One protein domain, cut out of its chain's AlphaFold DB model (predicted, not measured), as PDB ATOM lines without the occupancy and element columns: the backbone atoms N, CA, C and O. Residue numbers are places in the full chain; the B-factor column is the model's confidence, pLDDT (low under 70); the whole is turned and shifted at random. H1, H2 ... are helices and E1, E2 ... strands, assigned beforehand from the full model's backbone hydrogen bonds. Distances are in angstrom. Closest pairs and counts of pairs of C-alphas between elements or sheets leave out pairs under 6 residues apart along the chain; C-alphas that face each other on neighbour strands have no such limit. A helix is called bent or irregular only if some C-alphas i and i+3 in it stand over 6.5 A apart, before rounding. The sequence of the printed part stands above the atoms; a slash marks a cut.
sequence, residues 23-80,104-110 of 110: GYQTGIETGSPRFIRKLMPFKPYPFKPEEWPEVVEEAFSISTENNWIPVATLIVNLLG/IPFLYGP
ATOM      1  N   GLY A  23     -32.839 -14.377   5.869       96.88
ATOM      2  CA  GLY A  23     -33.628 -14.058   7.060       96.88
ATOM      3  C   GLY A  23     -33.224 -12.704   7.635       96.88
ATOM      4  O   GLY A  23     -32.036 -12.383   7.656       96.88
ATOM      5  N   TYR A  24     -34.180 -11.932   8.146       97.12
ATOM      6  CA  TYR A  24     -33.886 -10.690   8.862       97.12
ATOM      7  C   TYR A  24     -34.790 -10.527  10.081       97.12
ATOM      8  O   TYR A  24     -35.927 -10.993  10.095       97.12
ATOM      9  N   GLN A  25     -34.282  -9.869  11.122       97.25
ATOM     10  CA  GLN A  25     -35.064  -9.599  12.321       97.25
ATOM     11  C   GLN A  25     -35.850  -8.302  12.158       97.25
ATOM     12  O   GLN A  25     -35.298  -7.275  11.764       97.25
ATOM     13  N   THR A  26     -37.129  -8.336  12.516       96.00
ATOM     14  CA  THR A  26     -37.984  -7.150  12.554       96.00
ATOM     15  C   THR A  26     -38.865  -7.151  13.797       96.00
ATOM     16  O   THR A  26     -39.073  -8.176  14.445       96.00
ATOM     17  N   GLY A  27     -39.368  -5.982  14.162       95.81
ATOM     18  CA  GLY A  27     -40.328  -5.827  15.244       95.81
ATOM     19  C   GLY A  27     -41.681  -5.423  14.680       95.81
ATOM     20  O   GLY A  27     -41.747  -4.433  13.946       95.81
ATOM     21  N   ILE A  28     -42.720  -6.190  15.023       96.75
ATOM     22  CA  ILE A  28     -44.127  -5.816  14.792       96.75
ATOM     23  C   ILE A  28     -44.791  -5.281  16.068       96.75
ATOM     24  O   ILE A  28     -45.716  -4.477  15.978       96.75
ATOM     25  N   GLU A  29     -44.290  -5.726  17.233       96.06
ATOM     26  CA  GLU A  29     -44.622  -5.338  18.612       96.06
ATOM     27  C   GLU A  29     -46.079  -5.524  19.030       96.06
ATOM     28  O   GLU A  29     -46.330  -6.175  20.033       96.06
ATOM     29  N   THR A  30     -47.040  -4.967  18.306       97.44
ATOM     30  CA  THR A  30     -48.473  -5.080  18.580       97.44
ATOM     31  C   THR A  30     -49.266  -4.720  17.330       97.44
ATOM     32  O   THR A  30     -48.868  -3.850  16.557       97.44
ATOM     33  N   GLY A  31     -50.431  -5.343  17.152       97.56
ATOM     34  CA  GLY A  31     -51.389  -4.923  16.130       97.56
ATOM     35  C   GLY A  31     -52.291  -3.774  16.577       97.56
ATOM     36  O   GLY A  31     -53.220  -3.439  15.852       97.56
ATOM     37  N   SER A  32     -52.079  -3.181  17.759       98.12
ATOM     38  CA  SER A  32     -52.900  -2.079  18.272       98.12
ATOM     39  C   SER A  32     -52.355  -0.693  17.882       98.12
ATOM     40  O   SER A  32     -51.357  -0.241  18.458       98.12
ATOM     41  N   PRO A  33     -53.065   0.081  17.030       97.94
ATOM     42  CA  PRO A  33     -52.737   1.483  16.757       97.94
ATOM     43  C   PRO A  33     -52.666   2.364  18.003       97.94
ATOM     44  O   PRO A  33     -51.893   3.321  18.060       97.94
ATOM     45  N   ARG A  34     -53.461   2.043  19.034       97.75
ATOM     46  CA  ARG A  34     -53.476   2.781  20.302       97.75
ATOM     47  C   ARG A  34     -52.123   2.673  20.996       97.75
ATOM     48  O   ARG A  34     -51.597   3.685  21.464       97.75
ATOM     49  N   PHE A  35     -51.556   1.469  21.047       97.44
ATOM     50  CA  PHE A  35     -50.230   1.253  21.615       97.44
ATOM     51  C   PHE A  35     -49.119   1.801  20.732       97.44
ATOM     52  O   PHE A  35     -48.220   2.442  21.270       97.44
ATOM     53  N   ILE A  36     -49.202   1.647  19.407       97.75
ATOM     54  CA  ILE A  36     -48.235   2.264  18.487       97.75
ATOM     55  C   ILE A  36     -48.198   3.775  18.695       97.75
ATOM     56  O   ILE A  36     -47.136   4.336  18.938       97.75
ATOM     57  N   ARG A  37     -49.354   4.443  18.735       97.69
ATOM     58  CA  ARG A  37     -49.429   5.884  18.994       97.69
ATOM     59  C   ARG A  37     -48.830   6.271  20.345       97.69
ATOM     60  O   ARG A  37     -48.181   7.308  20.450       97.69
ATOM     61  N   LYS A  38     -49.092   5.481  21.385       96.50
ATOM     62  CA  LYS A  38     -48.688   5.800  22.759       96.50
ATOM     63  C   LYS A  38     -47.202   5.536  23.015       96.50
ATOM     64  O   LYS A  38     -46.570   6.325  23.708       96.50
ATOM     65  N   LEU A  39     -46.676   4.417  22.523       95.31
ATOM     66  CA  LEU A  39     -45.348   3.906  22.875       95.31
ATOM     67  C   LEU A  39     -44.322   4.105  21.757       95.31
ATOM     68  O   LEU A  39     -43.140   4.264  22.039       95.31
ATOM     69  N   MET A  40     -44.760   4.080  20.497       94.69
ATOM     70  CA  MET A  40     -43.893   4.030  19.315       94.69
ATOM     71  C   MET A  40     -44.404   4.937  18.173       94.69
ATOM     72  O   MET A  40     -44.504   4.486  17.032       94.69
ATOM     73  N   PRO A  41     -44.730   6.221  18.422       95.69
ATOM     74  CA  PRO A  41     -45.436   7.062  17.446       95.69
ATOM     75  C   PRO A  41     -44.668   7.298  16.140       95.69
ATOM     76  O   PRO A  41     -45.289   7.587  15.122       95.69
ATOM     77  N   PHE A  42     -43.338   7.173  16.158       95.94
ATOM     78  CA  PHE A  42     -42.478   7.361  14.983       95.94
ATOM     79  C   PHE A  42     -42.119   6.064  14.264       95.94
ATOM     80  O   PHE A  42     -41.589   6.119  13.161       95.94
ATOM     81  N   LYS A  43     -42.413   4.903  14.858       94.88
ATOM     82  CA  LYS A  43     -42.180   3.612  14.214       94.88
ATOM     83  C   LYS A  43     -42.911   3.458  12.869       94.88
ATOM     84  O   LYS A  43     -42.273   2.966  11.945       94.88
ATOM     85  N   PRO A  44     -44.178   3.895  12.712       96.00
ATOM     86  CA  PRO A  44     -44.853   3.828  11.421       96.00
ATOM     87  C   PRO A  44     -44.433   4.941  10.449       96.00
ATOM     88  O   PRO A  44     -44.912   4.925   9.329       96.00
ATOM     89  N   TYR A  45     -43.588   5.915  10.822       94.75
ATOM     90  CA  TYR A  45     -43.274   7.049   9.941       94.75
ATOM     91  C   TYR A  45     -42.733   6.571   8.572       94.75
ATOM     92  O   TYR A  45     -41.841   5.723   8.553       94.75
ATOM     93  N   PRO A  46     -43.204   7.125   7.435       94.00
ATOM     94  CA  PRO A  46     -44.059   8.313   7.282       94.00
ATOM     95  C   PRO A  46     -45.574   8.080   7.436       94.00
ATOM     96  O   PRO A  46     -46.343   9.036   7.339       94.00
ATOM     97  N   PHE A  47     -46.003   6.850   7.699       96.75
ATOM     98  CA  PHE A  47     -47.397   6.470   7.920       96.75
ATOM     99  C   PHE A  47     -47.885   6.819   9.334       96.75
ATOM    100  O   PHE A  47     -47.115   7.129  10.254       96.75
ATOM    101  N   LYS A  48     -49.203   6.772   9.523       97.94
ATOM    102  CA  LYS A  48     -49.860   6.995  10.813       97.94
ATOM    103  C   LYS A  48     -49.894   5.703  11.635       97.94
ATOM    104  O   LYS A  48     -49.937   4.613  11.074       97.94
ATOM    105  N   PRO A  49     -49.987   5.798  12.975       97.88
ATOM    106  CA  PRO A  49     -50.202   4.636  13.843       97.88
ATOM    107  C   PRO A  49     -51.382   3.736  13.452       97.88
ATOM    108  O   PRO A  49     -51.330   2.534  13.686       97.88
ATOM    109  N   GLU A  50     -52.437   4.308  12.868       97.69
ATOM    110  CA  GLU A  50     -53.617   3.585  12.368       97.69
ATOM    111  C   GLU A  50     -53.286   2.617  11.243       97.69
ATOM    112  O   GLU A  50     -53.936   1.587  11.148       97.69
ATOM    113  N   GLU A  51     -52.296   2.974  10.430       98.12
ATOM    114  CA  GLU A  51     -51.881   2.256   9.226       98.12
ATOM    115  C   GLU A  51     -50.833   1.186   9.557       98.12
ATOM    116  O   GLU A  51     -50.360   0.478   8.674       98.12
ATOM    117  N   TRP A  52     -50.429   1.061  10.829       98.00
ATOM    118  CA  TRP A  52     -49.374   0.134  11.232       98.00
ATOM    119  C   TRP A  52     -49.645  -1.323  10.830       98.00
ATOM    120  O   TRP A  52     -48.734  -1.950  10.290       98.00
ATOM    121  N   PRO A  53     -50.853  -1.887  11.033       98.00
ATOM    122  CA  PRO A  53     -51.140  -3.249  10.592       98.00
ATOM    123  C   PRO A  53     -50.965  -3.444   9.078       98.00
ATOM    124  O   PRO A  53     -50.449  -4.475   8.655       98.00
ATOM    125  N   GLU A  54     -51.362  -2.455   8.274       98.25
ATOM    126  CA  GLU A  54     -51.230  -2.466   6.814       98.25
ATOM    127  C   GLU A  54     -49.763  -2.376   6.392       98.25
ATOM    128  O   GLU A  54     -49.313  -3.183   5.587       98.25
ATOM    129  N   VAL A  55     -48.996  -1.473   7.008       97.44
ATOM    130  CA  VAL A  55     -47.551  -1.332   6.775       97.44
ATOM    131  C   VAL A  55     -46.810  -2.637   7.075       97.44
ATOM    132  O   VAL A  55     -45.913  -3.031   6.333       97.44
ATOM    133  N   VAL A  56     -47.180  -3.324   8.160       98.19
ATOM    134  CA  VAL A  56     -46.572  -4.606   8.538       98.19
ATOM    135  C   VAL A  56     -46.891  -5.696   7.512       98.19
ATOM    136  O   VAL A  56     -45.981  -6.411   7.099       98.19
ATOM    137  N   GLU A  57     -48.150  -5.833   7.092       98.19
ATOM    138  CA  GLU A  57     -48.545  -6.841   6.100       98.19
ATOM    139  C   GLU A  57     -47.898  -6.585   4.732       98.19
ATOM    140  O   GLU A  57     -47.332  -7.504   4.139       98.19
ATOM    141  N   GLU A  58     -47.891  -5.336   4.265       97.12
ATOM    142  CA  GLU A  58     -47.250  -4.955   3.003       97.12
ATOM    143  C   GLU A  58     -45.743  -5.249   3.035       97.12
ATOM    144  O   GLU A  58     -45.200  -5.836   2.097       97.12
ATOM    145  N   ALA A  59     -45.069  -4.954   4.153       96.56
ATOM    146  CA  ALA A  59     -43.660  -5.292   4.330       96.56
ATOM    147  C   ALA A  59     -43.401  -6.809   4.273       96.56
ATOM    148  O   ALA A  59     -42.378  -7.233   3.729       96.56
ATOM    149  N   PHE A  60     -44.303  -7.638   4.811       98.12
ATOM    150  CA  PHE A  60     -44.196  -9.097   4.719       98.12
ATOM    151  C   PHE A  60     -44.434  -9.591   3.287       98.12
ATOM    152  O   PHE A  60     -43.684 -10.457   2.829       98.12
ATOM    153  N   SER A  61     -45.395  -9.013   2.560       97.69
ATOM    154  CA  SER A  61     -45.622  -9.321   1.140       97.69
ATOM    155  C   SER A  61     -44.371  -9.041   0.318       97.69
ATOM    156  O   SER A  61     -43.791  -9.970  -0.242       97.69
ATOM    157  N   ILE A  62     -43.863  -7.805   0.376       97.12
ATOM    158  CA  ILE A  62     -42.655  -7.382  -0.348       97.12
ATOM    159  C   ILE A  62     -41.468  -8.284   0.003       97.12
ATOM    160  O   ILE A  62     -40.716  -8.700  -0.877       97.12
ATOM    161  N   SER A  63     -41.290  -8.607   1.285       97.06
ATOM    162  CA  SER A  63     -40.180  -9.457   1.726       97.06
ATOM    163  C   SER A  63     -40.277 -10.862   1.139       97.06
ATOM    164  O   SER A  63     -39.321 -11.354   0.540       97.06
ATOM    165  N   THR A  64     -41.435 -11.506   1.277       96.75
ATOM    166  CA  THR A  64     -41.605 -12.894   0.836       96.75
ATOM    167  C   THR A  64     -41.564 -13.049  -0.680       96.75
ATOM    168  O   THR A  64     -40.963 -14.012  -1.152       96.75
ATOM    169  N   GLU A  65     -42.087 -12.079  -1.437       96.94
ATOM    170  CA  GLU A  65     -41.967 -12.011  -2.903       96.94
ATOM    171  C   GLU A  65     -40.503 -11.967  -3.368       96.94
ATOM    172  O   GLU A  65     -40.173 -12.448  -4.449       96.94
ATOM    173  N   ASN A  66     -39.609 -11.450  -2.521       97.88
ATOM    174  CA  ASN A  66     -38.186 -11.293  -2.804       97.88
ATOM    175  C   ASN A  66     -37.292 -12.344  -2.120       97.88
ATOM    176  O   ASN A  66     -36.070 -12.217  -2.126       97.88
ATOM    177  N   ASN A  67     -37.867 -13.405  -1.542       98.19
ATOM    178  CA  ASN A  67     -37.146 -14.443  -0.785       98.19
ATOM    179  C   ASN A  67     -36.450 -13.933   0.494       98.19
ATOM    180  O   ASN A  67     -35.480 -14.530   0.977       98.19
ATOM    181  N   TRP A  68     -36.980 -12.861   1.084       98.12
ATOM    182  CA  TRP A  68     -36.649 -12.421   2.436       98.12
ATOM    183  C   TRP A  68     -37.667 -13.012   3.409       98.12
ATOM    184  O   TRP A  68     -38.873 -12.883   3.221       98.12
ATOM    185  N   ILE A  69     -37.186 -13.661   4.466       98.06
ATOM    186  CA  ILE A  69     -38.007 -14.267   5.515       98.06
ATOM    187  C   ILE A  69     -37.968 -13.351   6.743       98.06
ATOM    188  O   ILE A  69     -36.933 -13.288   7.421       98.06
ATOM    189  N   PRO A  70     -39.075 -12.663   7.071       98.31
ATOM    190  CA  PRO A  70     -39.160 -11.872   8.286       98.31
ATOM    191  C   PRO A  70     -39.137 -12.776   9.523       98.31
ATOM    192  O   PRO A  70     -39.931 -13.712   9.646       98.31
ATOM    193  N   VAL A  71     -38.259 -12.463  10.471       97.94
ATOM    194  CA  VAL A  71     -38.264 -13.006  11.832       97.94
ATOM    195  C   VAL A  71     -38.758 -11.902  12.760       97.94
ATOM    196  O   VAL A  71     -37.999 -11.044  13.213       97.94
ATOM    197  N   ALA A  72     -40.067 -11.883  12.975       97.69
ATOM    198  CA  ALA A  72     -40.779 -10.800  13.622       97.69
ATOM    199  C   ALA A  72     -40.973 -11.031  15.120       97.69
ATOM    200  O   ALA A  72     -41.427 -12.088  15.546       97.69
ATOM    201  N   THR A  73     -40.688 -10.013  15.928       96.81
ATOM    202  CA  THR A  73     -40.981 -10.025  17.366       96.81
ATOM    203  C   THR A  73     -42.330  -9.365  17.644       96.81
ATOM    204  O   THR A  73     -42.568  -8.230  17.218       96.81
ATOM    205  N   LEU A  74     -43.192 -10.063  18.382       96.94
ATOM    206  CA  LEU A  74     -44.482  -9.576  18.873       96.94
ATOM    207  C   LEU A  74     -44.435  -9.466  20.395       96.94
ATOM    208  O   LEU A  74     -44.057 -10.428  21.046       96.94
ATOM    209  N   ILE A  75     -44.841  -8.346  20.980       95.31
ATOM    210  CA  ILE A  75     -44.887  -8.190  22.435       95.31
ATOM    211  C   ILE A  75     -46.283  -8.575  22.926       95.31
ATOM    212  O   ILE A  75     -47.285  -8.081  22.417       95.31
ATOM    213  N   VAL A  76     -46.347  -9.447  23.929       93.44
ATOM    214  CA  VAL A  76     -47.599  -9.831  24.598       93.44
ATOM    215  C   VAL A  76     -47.586  -9.340  26.043       93.44
ATOM    216  O   VAL A  76     -46.511  -9.262  26.639       93.44
ATOM    217  N   ASN A  77     -48.759  -9.047  26.617       92.88
ATOM    218  CA  ASN A  77     -48.921  -8.575  28.000       92.88
ATOM    219  C   ASN A  77     -48.391  -7.144  28.249       92.88
ATOM    220  O   ASN A  77     -47.752  -6.862  29.264       92.88
ATOM    221  N   LEU A  78     -48.645  -6.213  27.322       93.56
ATOM    222  CA  LEU A  78     -48.269  -4.805  27.504       93.56
ATOM    223  C   LEU A  78     -49.033  -4.162  28.678       93.56
ATOM    224  O   LEU A  78     -50.223  -4.398  28.886       93.56
ATOM    225  N   LEU A  79     -48.374  -3.274  29.434       92.44
ATOM    226  CA  LEU A  79     -49.024  -2.568  30.547       92.44
ATOM    227  C   LEU A  79     -50.212  -1.717  30.070       92.44
ATOM    228  O   LEU A  79     -50.062  -0.756  29.306       92.44
ATOM    229  N   GLY A  80     -51.397  -2.039  30.591       92.94
ATOM    230  CA  GLY A  80     -52.655  -1.397  30.208       92.94
ATOM    231  C   GLY A  80     -53.224  -1.896  28.879       92.94
ATOM    232  O   GLY A  80     -53.936  -1.135  28.216       92.94
ATOM    233  N   ILE A 104     -42.297 -14.485  16.679       96.12
ATOM    234  CA  ILE A 104     -41.852 -14.888  18.012       96.12
ATOM    235  C   ILE A 104     -42.532 -13.989  19.051       96.12
ATOM    236  O   ILE A 104     -42.274 -12.780  19.069       96.12
ATOM    237  N   PRO A 105     -43.383 -14.543  19.933       94.88
ATOM    238  CA  PRO A 105     -43.945 -13.781  21.034       94.88
ATOM    239  C   PRO A 105     -42.884 -13.542  22.115       94.88
ATOM    240  O   PRO A 105     -42.234 -14.468  22.601       94.88
ATOM    241  N   PHE A 106     -42.746 -12.289  22.523       94.81
ATOM    242  CA  PHE A 106     -41.958 -11.831  23.651       94.81
ATOM    243  C   PHE A 106     -42.906 -11.397  24.768       94.81
ATOM    244  O   PHE A 106     -43.674 -10.446  24.618       94.81
ATOM    245  N   LEU A 107     -42.873 -12.110  25.893       90.81
ATOM    246  CA  LEU A 107     -43.708 -11.797  27.048       90.81
ATOM    247  C   LEU A 107     -43.155 -10.575  27.784       90.81
ATOM    248  O   LEU A 107     -42.060 -10.624  28.342       90.81
ATOM    249  N   TYR A 108     -43.938  -9.500  27.822       85.56
ATOM    250  CA  TYR A 108     -43.656  -8.342  28.657       85.56
ATOM    251  C   TYR A 108     -44.020  -8.680  30.111       85.56
ATOM    252  O   TYR A 108     -45.193  -8.756  30.479       85.56
ATOM    253  N   GLY A 109     -43.001  -8.988  30.912       81.00
ATOM    254  CA  GLY A 109     -43.115  -9.330  32.334       81.00
ATOM    255  C   GLY A 109     -42.619  -8.206  33.259       81.00
ATOM    256  O   GLY A 109     -42.194  -7.166  32.754       81.00
ATOM    257  N   PRO A 110     -42.696  -8.393  34.592       58.56
ATOM    258  CA  PRO A 110     -42.078  -7.486  35.562       58.56
ATOM    259  C   PRO A 110     -40.554  -7.394  35.405       58.56
ATOM    260  O   PRO A 110     -39.938  -8.388  34.955       58.56
TER     261      PRO A 110
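This is residues 23 to 80 and 104 to 110 of the 110 residues of an uncharacterized protein of Thermoprotei archaeon (UniProt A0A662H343). A small parallel sheet of three strands has the long helix H2 beside it, in a flat outline; H2 and strand E2 make a narrow V, joined by residues 66 and 67. The short helix H1 packs crosswise on the start of H2, at the V's open end. The 65 printed residues hold E1, H1, H2, E2 and E3 in chain order, with sheet order E1 E2 E3, and the class is mixed, helices and strands. The whole is only just compact, close to loose, with a radius of gyration of the C-alphas of 12.4 A and spans of 37 by 26 by 13 A.

Find C-alpha 23 at (-33.628, -14.058, 7.060), where E1, residues 23 to 29, begins and runs 18.2 A. H1 follows at residues 33 to 39. Look next at C-alpha 49, (-50.202, 4.636, 13.843), where H2, residues 49 to 65, begins its 25.0 A. E2, residues 68 to 76, is 24.9 A long, and E3, residues 104 to 107, ends at (-43.708, -11.797, 27.048).

E1 and E2 are parallel at 28 degrees, with N 26 and O 71 2.9 A apart, within hydrogen-bond range. E2 and E3 are parallel at 19 degrees, with N 106 and O 74 at 2.7 A. E1, H1 H2, E2 form a strand-helix-strand unit, two parallel neighbour strands with helices between, whose crossover is right-handed. H2 is on the sheet at a height of 6.7 A, over none of its strands; its closest C-alphas to E2 are those of Ser 63 and Ile 69, 6.5 A. H1 is not on the sheet but touches residues 49 to 53 of H2, about perpendicular at 79 degrees, closest at the C-alphas of Pro 33 and Glu 50, 4.9 A. Every O i to N i+4 pair is within range in H1, and 11 of 13 in H2, which is irregular, with C-alphas 50 and 53 7.5 A apart.

The C-alphas farthest apart are those of Asn 66 and Pro 110, 38.8 A. Residues 81 to 103 are not printed, and C-alphas 80 and 104 are 21.2 A apart across this cut. Of the links printed whole, none is long. The model's pLDDT is under 70 at residue 110, the chain's last.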